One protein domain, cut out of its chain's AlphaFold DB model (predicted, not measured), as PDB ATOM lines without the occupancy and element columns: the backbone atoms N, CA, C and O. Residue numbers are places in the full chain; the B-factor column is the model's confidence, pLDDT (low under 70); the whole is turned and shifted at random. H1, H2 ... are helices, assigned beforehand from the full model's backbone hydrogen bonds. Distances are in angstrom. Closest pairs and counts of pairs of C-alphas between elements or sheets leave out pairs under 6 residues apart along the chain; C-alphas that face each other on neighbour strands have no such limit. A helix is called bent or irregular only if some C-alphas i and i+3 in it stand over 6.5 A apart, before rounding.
ATOM      1  N   GLU A  10     152.368 115.078 148.007       87.69
ATOM      2  CA  GLU A  10     153.644 115.309 148.706       87.69
ATOM      3  C   GLU A  10     153.801 114.461 149.979       87.69
ATOM      4  O   GLU A  10     154.843 114.521 150.629       87.69
ATOM      5  N   ILE A  11     152.801 113.644 150.338       87.50
ATOM      6  CA  ILE A  11     152.843 112.763 151.517       87.50
ATOM      7  C   ILE A  11     154.126 111.912 151.597       87.50
ATOM      8  O   ILE A  11     154.670 111.824 152.696       87.50
ATOM      9  N   PRO A  12     154.658 111.311 150.509       89.50
ATOM     10  CA  PRO A  12     155.900 110.541 150.584       89.50
ATOM     11  C   PRO A  12     157.093 111.382 151.051       89.50
ATOM     12  O   PRO A  12     157.850 110.950 151.919       89.50
ATOM     13  N   PHE A  13     157.238 112.597 150.515       94.19
ATOM     14  CA  PHE A  13     158.297 113.516 150.921       94.19
ATOM     15  C   PHE A  13     158.089 114.024 152.353       94.19
ATOM     16  O   PHE A  13     159.013 113.972 153.161       94.19
ATOM     17  N   GLN A  14     156.864 114.439 152.690       92.06
ATOM     18  CA  GLN A  14     156.499 114.896 154.033       92.06
ATOM     19  C   GLN A  14     156.759 113.817 155.089       92.06
ATOM     20  O   GLN A  14     157.302 114.105 156.146       92.06
ATOM     21  N   LEU A  15     156.450 112.553 154.796       92.62
ATOM     22  CA  LEU A  15     156.760 111.448 155.699       92.62
ATOM     23  C   LEU A  15     158.266 111.329 155.957       92.62
ATOM     24  O   LEU A  15     158.678 111.223 157.108       92.62
ATOM     25  N   ALA A  16     159.092 111.370 154.908       94.81
ATOM     26  CA  ALA A  16     160.546 111.297 155.048       94.81
ATOM     27  C   ALA A  16     161.123 112.492 155.834       94.81
ATOM     28  O   ALA A  16     162.048 112.316 156.627       94.81
ATOM     29  N   HIS A  17     160.558 113.686 155.645       93.88
ATOM     30  CA  HIS A  17     160.906 114.900 156.385       93.88
ATOM     31  C   HIS A  17     160.576 114.774 157.880       93.88
ATOM     32  O   HIS A  17     161.412 115.041 158.735       93.88
ATOM     33  N   GLU A  18     159.398 114.262 158.214       91.19
ATOM     34  CA  GLU A  18     158.969 114.087 159.606       91.19
ATOM     35  C   GLU A  18     159.755 112.971 160.317       91.19
ATOM     36  O   GLU A  18     160.062 113.084 161.501       91.19
ATOM     37  N   ILE A  19     160.172 111.922 159.593       92.62
ATOM     38  CA  ILE A  19     161.135 110.933 160.110       92.62
ATOM     39  C   ILE A  19     162.468 111.612 160.461       92.62
ATOM     40  O   ILE A  19     163.073 111.269 161.476       92.62
ATOM     41  N   ALA A  20     162.924 112.571 159.650       91.00
ATOM     42  CA  ALA A  20     164.150 113.316 159.925       91.00
ATOM     43  C   ALA A  20     164.064 114.074 161.254       91.00
ATOM     44  O   ALA A  20     165.016 114.038 162.031       91.00
ATOM     45  N   HIS A  21     162.926 114.719 161.527       87.88
ATOM     46  CA  HIS A  21     162.692 115.377 162.809       87.88
ATOM     47  C   HIS A  21     162.761 114.381 163.960       87.88
ATOM     48  O   HIS A  21     163.591 114.564 164.838       87.88
ATOM     49  N   VAL A  22     162.024 113.270 163.906       88.75
ATOM     50  CA  VAL A  22     162.037 112.263 164.984       88.75
ATOM     51  C   VAL A  22     163.447 111.732 165.274       88.75
ATOM     52  O   VAL A  22     163.802 111.507 166.429       88.75
ATOM     53  N   LEU A  23     164.277 111.539 164.245       86.12
ATOM     54  CA  LEU A  23     165.648 111.045 164.415       86.12
ATOM     55  C   LEU A  23     166.633 112.111 164.928       86.12
ATOM     56  O   LEU A  23     167.660 111.749 165.502       86.12
ATOM     57  N   HIS A  24     166.351 113.399 164.719       77.06
ATOM     58  CA  HIS A  24     167.244 114.510 165.076       77.06
ATOM     59  C   HIS A  24     166.702 115.417 166.194       77.06
ATOM     60  O   HIS A  24     167.391 116.346 166.624       77.06
ATOM     61  N   GLU A  25     165.499 115.146 166.700       63.72
ATOM     62  CA  GLU A  25     164.785 115.950 167.697       63.72
ATOM     63  C   GLU A  25     165.581 116.123 169.000       63.72
ATOM     64  O   GLU A  25     165.467 117.163 169.646       63.72
ATOM     65  N   GLU A  26     166.493 115.209 169.349       55.09
ATOM     66  CA  GLU A  26     167.368 115.380 170.520       55.09
ATOM     67  C   GLU A  26     168.349 116.572 170.402       55.09
ATOM     68  O   GLU A  26     168.834 117.065 171.420       55.09
ATOM     69  N   GLN A  27     168.633 117.090 169.198       53.25
ATOM     70  CA  GLN A  27     169.654 118.133 168.994       53.25
ATOM     71  C   GLN A  27     169.121 119.579 168.974       53.25
ATOM     72  O   GLN A  27     169.921 120.510 169.085       53.25
ATOM     73  N   HIS A  28     167.811 119.814 168.830       50.62
ATOM     74  CA  HIS A  28     167.271 121.164 168.558       50.62
ATOM     75  C   HIS A  28     166.433 121.780 169.688       50.62
ATOM     76  O   HIS A  28     166.223 122.995 169.696       50.62
ATOM     77  N   TYR A  29     166.041 121.005 170.706       48.81
ATOM     78  CA  TYR A  29     165.250 121.513 171.839       48.81
ATOM     79  C   TYR A  29     165.955 122.588 172.688       48.81
ATOM     80  O   TYR A  29     165.298 123.293 173.453       48.81
ATOM     81  N   TYR A  30     167.274 122.751 172.558       50.16
ATOM     82  CA  TYR A  30     168.043 123.670 173.401       50.16
ATOM     83  C   TYR A  30     168.104 125.117 172.888       50.16
ATOM     84  O   TYR A  30     168.476 125.991 173.666       50.16
ATOM     85  N   ASN A  31     167.724 125.406 171.633       52.53
ATOM     86  CA  ASN A  31     167.908 126.734 171.023       52.53
ATOM     87  C   ASN A  31     166.746 127.122 170.081       52.53
ATOM     88  O   ASN A  31     166.926 127.189 168.872       52.53
ATOM     89  N   LEU A  32     165.559 127.406 170.622       60.78
ATOM     90  CA  LEU A  32     164.331 127.741 169.867       60.78
ATOM     91  C   LEU A  32     164.302 129.178 169.289       60.78
ATOM     92  O   LEU A  32     163.328 129.901 169.483       60.78
ATOM     93  N   ASN A  33     165.370 129.634 168.629       68.56
ATOM     94  CA  ASN A  33     165.323 130.885 167.859       68.56
ATOM     95  C   ASN A  33     165.000 130.603 166.379       68.56
ATOM     96  O   ASN A  33     165.205 129.484 165.906       68.56
ATOM     97  N   ASP A  34     164.518 131.618 165.655       68.38
ATOM     98  CA  ASP A  34     164.080 131.495 164.254       68.38
ATOM     99  C   ASP A  34     165.173 130.914 163.336       68.38
ATOM    100  O   ASP A  34     164.889 130.094 162.469       68.38
ATOM    101  N   GLN A  35     166.446 131.261 163.570       69.31
ATOM    102  CA  GLN A  35     167.560 130.747 162.767       69.31
ATOM    103  C   GLN A  35     167.789 129.247 162.984       69.31
ATOM    104  O   GLN A  35     168.083 128.532 162.029       69.31
ATOM    105  N   THR A  36     167.666 128.755 164.220       65.44
ATOM    106  CA  THR A  36     167.793 127.321 164.512       65.44
ATOM    107  C   THR A  36     166.618 126.536 163.935       65.44
ATOM    108  O   THR A  36     166.811 125.412 163.476       65.44
ATOM    109  N   VAL A  37     165.415 127.121 163.932       71.00
ATOM    110  CA  VAL A  37     164.229 126.521 163.303       71.00
ATOM    111  C   VAL A  37     164.451 126.386 161.796       71.00
ATOM    112  O   VAL A  37     164.379 125.274 161.278       71.00
ATOM    113  N   ASP A  38     164.849 127.461 161.111       74.62
ATOM    114  CA  ASP A  38     165.134 127.436 159.668       74.62
ATOM    115  C   ASP A  38     166.241 126.426 159.300       74.62
ATOM    116  O   ASP A  38     166.175 125.737 158.273       74.62
ATOM    117  N   GLN A  39     167.267 126.300 160.150       79.38
ATOM    118  CA  GLN A  39     168.325 125.299 159.994       79.38
ATOM    119  C   GLN A  39     167.820 123.868 160.204       79.38
ATOM    120  O   GLN A  39     168.225 122.971 159.458       79.38
ATOM    121  N   GLY A  40     166.940 123.650 161.184       82.06
ATOM    122  CA  GLY A  40     166.309 122.358 161.450       82.06
ATOM    123  C   GLY A  40     165.447 121.893 160.279       82.06
ATOM    124  O   GLY A  40     165.629 120.779 159.792       82.06
ATOM    125  N   GLU A  41     164.601 122.776 159.747       87.50
ATOM    126  CA  GLU A  41     163.770 122.522 158.560       87.50
ATOM    127  C   GLU A  41     164.621 122.224 157.316       87.50
ATOM    128  O   GLU A  41     164.380 121.265 156.578       87.50
ATOM    129  N   THR A  42     165.681 123.010 157.093       88.56
ATOM    130  CA  THR A  42     166.617 122.784 155.980       88.56
ATOM    131  C   THR A  42     167.324 121.433 156.115       88.56
ATOM    132  O   THR A  42     167.458 120.692 155.137       88.56
ATOM    133  N   SER A  43     167.746 121.079 157.329       88.56
ATOM    134  CA  SER A  43     168.408 119.804 157.614       88.56
ATOM    135  C   SER A  43     167.457 118.620 157.439       88.56
ATOM    136  O   SER A  43     167.848 117.610 156.847       88.56
ATOM    137  N   ALA A  44     166.202 118.758 157.874       91.75
ATOM    138  CA  ALA A  44     165.154 117.765 157.670       91.75
ATOM    139  C   ALA A  44     164.869 117.544 156.177       91.75
ATOM    140  O   ALA A  44     164.828 116.400 155.724       91.75
ATOM    141  N   ASN A  45     164.800 118.616 155.380       92.88
ATOM    142  CA  ASN A  45     164.657 118.528 153.924       92.88
ATOM    143  C   ASN A  45     165.814 117.759 153.268       92.88
ATOM    144  O   ASN A  45     165.582 116.842 152.480       92.88
ATOM    145  N   ILE A  46     167.063 118.086 153.609       92.56
ATOM    146  CA  ILE A  46     168.243 117.396 153.062       92.56
ATOM    147  C   ILE A  46     168.243 115.915 153.458       92.56
ATOM    148  O   ILE A  46     168.532 115.048 152.627       92.56
ATOM    149  N   PHE A  47     167.925 115.611 154.717       93.56
ATOM    150  CA  PHE A  47     167.852 114.236 155.195       93.56
ATOM    151  C   PHE A  47     166.755 113.445 154.482       93.56
ATOM    152  O   PHE A  47     167.019 112.333 154.031       93.56
ATOM    153  N   ALA A  48     165.563 114.019 154.317       95.19
ATOM    154  CA  ALA A  48     164.448 113.384 153.619       95.19
ATOM    155  C   ALA A  48     164.841 112.955 152.200       95.19
ATOM    156  O   ALA A  48     164.598 111.817 151.802       95.19
ATOM    157  N   ILE A  49     165.520 113.833 151.454       94.88
ATOM    158  CA  ILE A  49     166.006 113.519 150.105       94.88
ATOM    159  C   ILE A  49     166.994 112.343 150.148       94.88
ATOM    160  O   ILE A  49     166.853 111.403 149.367       94.88
ATOM    161  N   LYS A  50     167.959 112.353 151.077       94.19
ATOM    162  CA  LYS A  50     168.935 111.259 151.241       94.19
ATOM    163  C   LYS A  50     168.277 109.939 151.641       94.19
ATOM    164  O   LYS A  50     168.674 108.885 151.153       94.19
ATOM    165  N   LEU A  51     167.264 109.985 152.504       95.69
ATOM    166  CA  LEU A  51     166.504 108.809 152.917       95.69
ATOM    167  C   LEU A  51     165.779 108.181 151.723       95.69
ATOM    168  O   LEU A  51     165.838 106.969 151.531       95.69
ATOM    169  N   LEU A  52     165.142 109.006 150.892       95.94
ATOM    170  CA  LEU A  52     164.463 108.549 149.681       95.94
ATOM    171  C   LEU A  52     165.447 108.010 148.636       95.94
ATOM    172  O   LEU A  52     165.141 107.019 147.978       95.94
ATOM    173  N   GLN A  53     166.639 108.601 148.507       94.25
ATOM    174  CA  GLN A  53     167.714 108.044 147.676       94.25
ATOM    175  C   GLN A  53     168.139 106.663 148.169       94.25
ATOM    176  O   GLN A  53     168.139 105.717 147.389       94.25
ATOM    177  N   LYS A  54     168.392 106.515 149.475       94.88
ATOM    178  CA  LYS A  54     168.717 105.216 150.068       94.88
ATOM    179  C   LYS A  54     167.611 104.184 149.830       94.88
ATOM    180  O   LYS A  54     167.908 103.045 149.493       94.88
ATOM    181  N   TYR A  55     166.345 104.576 149.971       96.00
ATOM    182  CA  TYR A  55     165.215 103.708 149.635       96.00
ATOM    183  C   TYR A  55     165.260 103.254 148.169       96.00
ATOM    184  O   TYR A  55     164.968 102.096 147.885       96.00
ATOM    185  N   CYS A  56     165.642 104.135 147.241       95.69
ATOM    186  CA  CYS A  56     165.806 103.766 145.837       95.69
ATOM    187  C   CYS A  56     166.935 102.757 145.639       95.69
ATOM    188  O   CYS A  56     166.715 101.746 144.978       95.69
ATOM    189  N   ASP A  57     168.095 103.005 146.248       94.81
ATOM    190  CA  ASP A  57     169.261 102.124 146.160       94.81
ATOM    191  C   ASP A  57     168.954 100.727 146.726       94.81
ATOM    192  O   ASP A  57     169.251  99.721 146.087       94.81
ATOM    193  N   ASP A  58     168.290 100.661 147.884       97.62
ATOM    194  CA  ASP A  58     167.929  99.405 148.556       97.62
ATOM    195  C   ASP A  58     166.869  98.586 147.781       97.62
ATOM    196  O   ASP A  58     166.714  97.391 148.034       97.62
ATOM    197  N   ASN A  59     166.127  99.211 146.857       96.81
ATOM    198  CA  ASN A  59     165.041  98.589 146.084       96.81
ATOM    199  C   ASN A  59     165.285  98.599 144.561       96.81
ATOM    200  O   ASN A  59     164.354  98.349 143.797       96.81
ATOM    201  N   GLU A  60     166.508  98.903 144.116       95.88
ATOM    202  CA  GLU A  60     166.905  98.931 142.695       95.88
ATOM    203  C   GLU A  60     166.060  99.888 141.821       95.88
ATOM    204  O   GLU A  60     165.851  99.671 140.623       95.88
ATOM    205  N   TYR A  61     165.572 100.989 142.402       95.25
ATOM    206  CA  TYR A  61     164.910 102.050 141.643       95.25
ATOM    207  C   TYR A  61     165.943 103.009 141.049       95.25
ATOM    208  O   TYR A  61     166.680 103.683 141.766       95.25
ATOM    209  N   HIS A  62     165.948 103.136 139.722       93.00
ATOM    210  CA  HIS A  62     166.866 104.023 139.008       93.00
ATOM    211  C   HIS A  62     166.125 105.151 138.290       93.00
ATOM    212  O   HIS A  62     165.178 104.924 137.535       93.00
ATOM    213  N   PHE A  63     166.604 106.378 138.488       91.44
ATOM    214  CA  PHE A  63     166.115 107.571 137.806       91.44
ATOM    215  C   PHE A  63     167.227 108.151 136.935       91.44
ATOM    216  O   PHE A  63     168.358 108.306 137.379       91.44
ATOM    217  N   ASP A  64     166.899 108.512 135.697       88.25
ATOM    218  CA  ASP A  64     167.853 109.095 134.740       88.25
ATOM    219  C   ASP A  64     168.098 110.600 134.944       88.25
ATOM    220  O   ASP A  64     168.900 111.213 134.246       88.25
ATOM    221  N   SER A  65     167.379 111.211 135.883       89.56
ATOM    222  CA  SER A  65     167.515 112.615 136.248       89.56
ATOM    223  C   SER A  65     166.941 112.864 137.636       89.56
ATOM    224  O   SER A  65     165.963 112.227 138.048       89.56
ATOM    225  N   TYR A  66     167.486 113.869 138.326       89.25
ATOM    226  CA  TYR A  66     166.924 114.329 139.597       89.25
ATOM    227  C   TYR A  66     165.462 114.774 139.435       89.25
ATOM    228  O   TYR A  66     164.667 114.590 140.347       89.25
ATOM    229  N   TYR A  67     165.079 115.299 138.262       91.69
ATOM    230  CA  TYR A  67     163.705 115.717 137.988       91.69
ATOM    231  C   TYR A  67     162.721 114.543 138.063       91.69
ATOM    232  O   TYR A  67     161.648 114.680 138.651       91.69
ATOM    233  N   LYS A  68     163.070 113.377 137.498       93.31
ATOM    234  CA  LYS A  68     162.202 112.190 137.578       93.31
ATOM    235  C   LYS A  68     162.133 111.626 138.992       93.31
ATOM    236  O   LYS A  68     161.043 111.256 139.415       93.31
ATOM    237  N   PHE A  69     163.249 111.626 139.718       94.56
ATOM    238  CA  PHE A  69     163.278 111.273 141.138       94.56
ATOM    239  C   PHE A  69     162.370 112.202 141.962       94.56
ATOM    240  O   PHE A  69     161.445 111.743 142.630       94.56
ATOM    241  N   ALA A  70     162.560 113.517 141.838       94.12
ATOM    242  CA  ALA A  70     161.785 114.521 142.556       94.12
ATOM    243  C   ALA A  70     160.291 114.426 142.234       94.12
ATOM    244  O   ALA A  70     159.455 114.496 143.133       94.12
ATOM    245  N   LYS A  71     159.944 114.171 140.970       94.00
ATOM    246  CA  LYS A  71     158.560 113.937 140.557       94.00
ATOM    247  C   LYS A  71     157.977 112.649 141.148       94.00
ATOM    248  O   LYS A  71     156.820 112.660 141.554       94.00
ATOM    249  N   ALA A  72     158.740 111.557 141.198       94.31
ATOM    250  CA  ALA A  72     158.270 110.272 141.720       94.31
ATOM    251  C   ALA A  72     157.927 110.335 143.215       94.31
ATOM    252  O   ALA A  72     156.932 109.752 143.639       94.31
ATOM    253  N   PHE A  73     158.702 111.097 143.988       95.19
ATOM    254  CA  PHE A  73     158.461 111.299 145.419       95.19
ATOM    255  C   PHE A  73     157.699 112.585 145.748       95.19
ATOM    256  O   PHE A  73     157.510 112.891 146.923       95.19
ATOM    257  N   CYS A  74     157.240 113.316 144.726       94.81
ATOM    258  CA  CYS A  74     156.500 114.570 144.868       94.81
ATOM    259  C   CYS A  74     157.221 115.578 145.776       94.81
ATOM    260  O   CYS A  74     156.635 116.142 146.696       94.81
ATOM    261  N   ILE A  75     158.511 115.784 145.508       94.38
ATOM    262  CA  ILE A  75     159.331 116.778 146.197       94.38
ATOM    263  C   ILE A  75     158.867 118.177 145.756       94.38
ATOM    264  O   ILE A  75     158.778 118.425 144.548       94.38
ATOM    265  N   PRO A  76     158.588 119.098 146.695       92.19
ATOM    266  CA  PRO A  76     158.189 120.463 146.376       92.19
ATOM    267  C   PRO A  76     159.196 121.181 145.467       92.19
ATOM    268  O   PRO A  76     160.410 121.115 145.673       92.19
ATOM    269  N   HIS A  77     158.701 121.915 144.466       90.69
ATOM    270  CA  HIS A  77     159.558 122.578 143.472       90.69
ATOM    271  C   HIS A  77     160.508 123.610 144.097       90.69
ATOM    272  O   HIS A  77     161.636 123.779 143.645       90.69
ATOM    273  N   ASN A  78     160.079 124.283 145.167       91.00
ATOM    274  CA  ASN A  78     160.909 125.237 145.900       91.00
ATOM    275  C   ASN A  78     162.124 124.589 146.578       91.00
ATOM    276  O   ASN A  78     162.995 125.328 147.008       91.00
ATOM    277  N   LEU A  79     162.209 123.257 146.656       92.31
ATOM    278  CA  LEU A  79     163.371 122.522 147.164       92.31
ATOM    279  C   LEU A  79     164.316 122.055 146.052       92.31
ATOM    280  O   LEU A  79     165.332 121.422 146.332       92.31
ATOM    281  N   TYR A  80     164.026 122.367 144.783       91.69
ATOM    282  CA  TYR A  80     164.830 121.859 143.671       91.69
ATOM    283  C   TYR A  80     166.260 122.416 143.655       91.69
ATOM    284  O   TYR A  80     167.150 121.777 143.102       91.69
ATOM    285  N   TYR A  81     166.507 123.549 144.319       88.38
ATOM    286  CA  TYR A  81     167.852 124.103 144.509       88.38
ATOM    287  C   TYR A  81     168.786 123.182 145.314       88.38
ATOM    288  O   TYR A  81     169.999 123.369 145.287       88.38
ATOM    289  N   LEU A  82     168.237 122.195 146.035       90.00
ATOM    290  CA  LEU A  82     169.017 121.192 146.765       90.00
ATOM    291  C   LEU A  82     169.631 120.130 145.839       90.00
ATOM    292  O   LEU A  82     170.532 119.405 146.264       90.00
ATOM    293  N   PHE A  83     169.178 120.043 144.582       86.31
ATOM    294  CA  PHE A  83     169.773 119.194 143.554       86.31
ATOM    295  C   PHE A  83     170.745 120.025 142.709       86.31
ATOM    296  O   PHE A  83     170.339 120.978 142.050       86.31
ATOM    297  N   ASN A  84     172.024 119.655 142.691       71.19
ATOM    298  CA  ASN A  84     173.046 120.302 141.873       71.19
ATOM    299  C   ASN A  84     173.656 119.279 140.910       71.19
ATOM    300  O   ASN A  84     174.342 118.369 141.364       71.19
ATOM    301  N   ASP A  85     173.375 119.394 139.607       57.44
ATOM    302  CA  ASP A  85     173.993 118.626 138.506       57.44
ATOM    303  C   ASP A  85     174.386 117.167 138.839       57.44
ATOM    304  O   ASP A  85     175.502 116.718 138.582       57.44
ATOM    305  N   GLY A  86     173.450 116.409 139.426       55.12
ATOM    306  CA  GLY A  86     173.626 114.985 139.751       55.12
ATOM    307  C   GLY A  86     173.988 114.652 141.206       55.12
ATOM    308  O   GLY A  86     174.071 113.473 141.536       55.12
ATOM    309  N   TYR A  87     174.137 115.641 142.092       55.47
ATOM    310  CA  TYR A  87     174.474 115.447 143.508       55.47
ATOM    311  C   TYR A  87     173.647 116.375 144.414       55.47
ATOM    312  O   TYR A  87     173.235 117.458 144.003       55.47
ATOM    313  N   ILE A  88     173.394 115.972 145.663       56.78
ATOM    314  CA  ILE A  88     172.835 116.885 146.675       56.78
ATOM    315  C   ILE A  88     173.943 117.845 147.108       56.78
ATOM    316  O   ILE A  88     175.064 117.395 147.364       56.78
ATOM    317  N   VAL A  89     173.632 119.138 147.228       54.75
ATOM    318  CA  VAL A  89     174.546 120.131 147.815       54.75
ATOM    319  C   VAL A  89     174.952 119.653 149.214       54.75
ATOM    320  O   VAL A  89     174.138 119.611 150.139       54.75
TER     321      VAL A  89
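AT A GLANCE: This is residues 10 to 89 of the 92 residues of the protein "Repressor" of Lactobacillus helveticus (UniProt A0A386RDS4). One long helix, H2, makes most of the longest axis, and H1 crosses it steeply, the two making an X; the short helices H3 and H4 lie on one side of this crossing. Residues 30 to 35, the turn from H1 into H2, stick out free at one end. The printed part has 80 residues with four named helices, H1 H2 H3 H4 along the chain, and no named strand: all helix. It is compact, with a radius of gyration of the C-alphas of 13.3 A, yet elongated, spanning 41 by 23 by 20 A.

IN THESE COORDINATES: H2, residues 34 to 58, runs 35.9 A from C-alpha 34 at (164.080, 131.495, 164.254) to C-alpha 58 at (167.929, 99.405, 148.556). H1, residues 10 to 27, is 26.0 A long, begins at (153.644, 115.309, 148.706) and has a kink of 29 degrees near residue 21. H3 is residues 66 to 72, 9.8 A, and H4 residues 77 to 82, 10.1 A. H1 and H4 are irregular: C-alphas 23 and 26 are 7.7 A apart, C-alphas 78 and 81 7.2 A.

HOW THE PARTS SIT: H2 and H1 touch, H1 with residues 13 to 21 alone; their closest C-alphas, of Ala 48 and Ala 16, are 4.7 A apart. They run opposite ways at a steep tilt of 61 degrees. H4 is close to H2 but not clearly touching, about perpendicular at 83 degrees; the closest C-alphas, of Leu 82 and Ile 46, are 7.4 A apart. H3 is near H1, H2 and H4, with 5, 6 and 7 pairs of C-alphas within 10 A. H1 and H4 are apart. In H2 and H3 every O i to N i+4 pair is within hydrogen-bond range; in H1 12 of 14 are, and in H4 0 of 2, beside 2 of 3 O i to N i+3 pairs.

THE WHOLE: The two C-alphas farthest apart, of Tyr 30 and Asp 64, are 41.3 A apart. The printed part has no cut; the link from H3 to H4 is tight, the other two short. Residues 83 to 84 pair antiparallel with residues 87 to 88. The mean pLDDT of the printed part is 83.8; residues 25 to 36 and 85 to 89 are under 70.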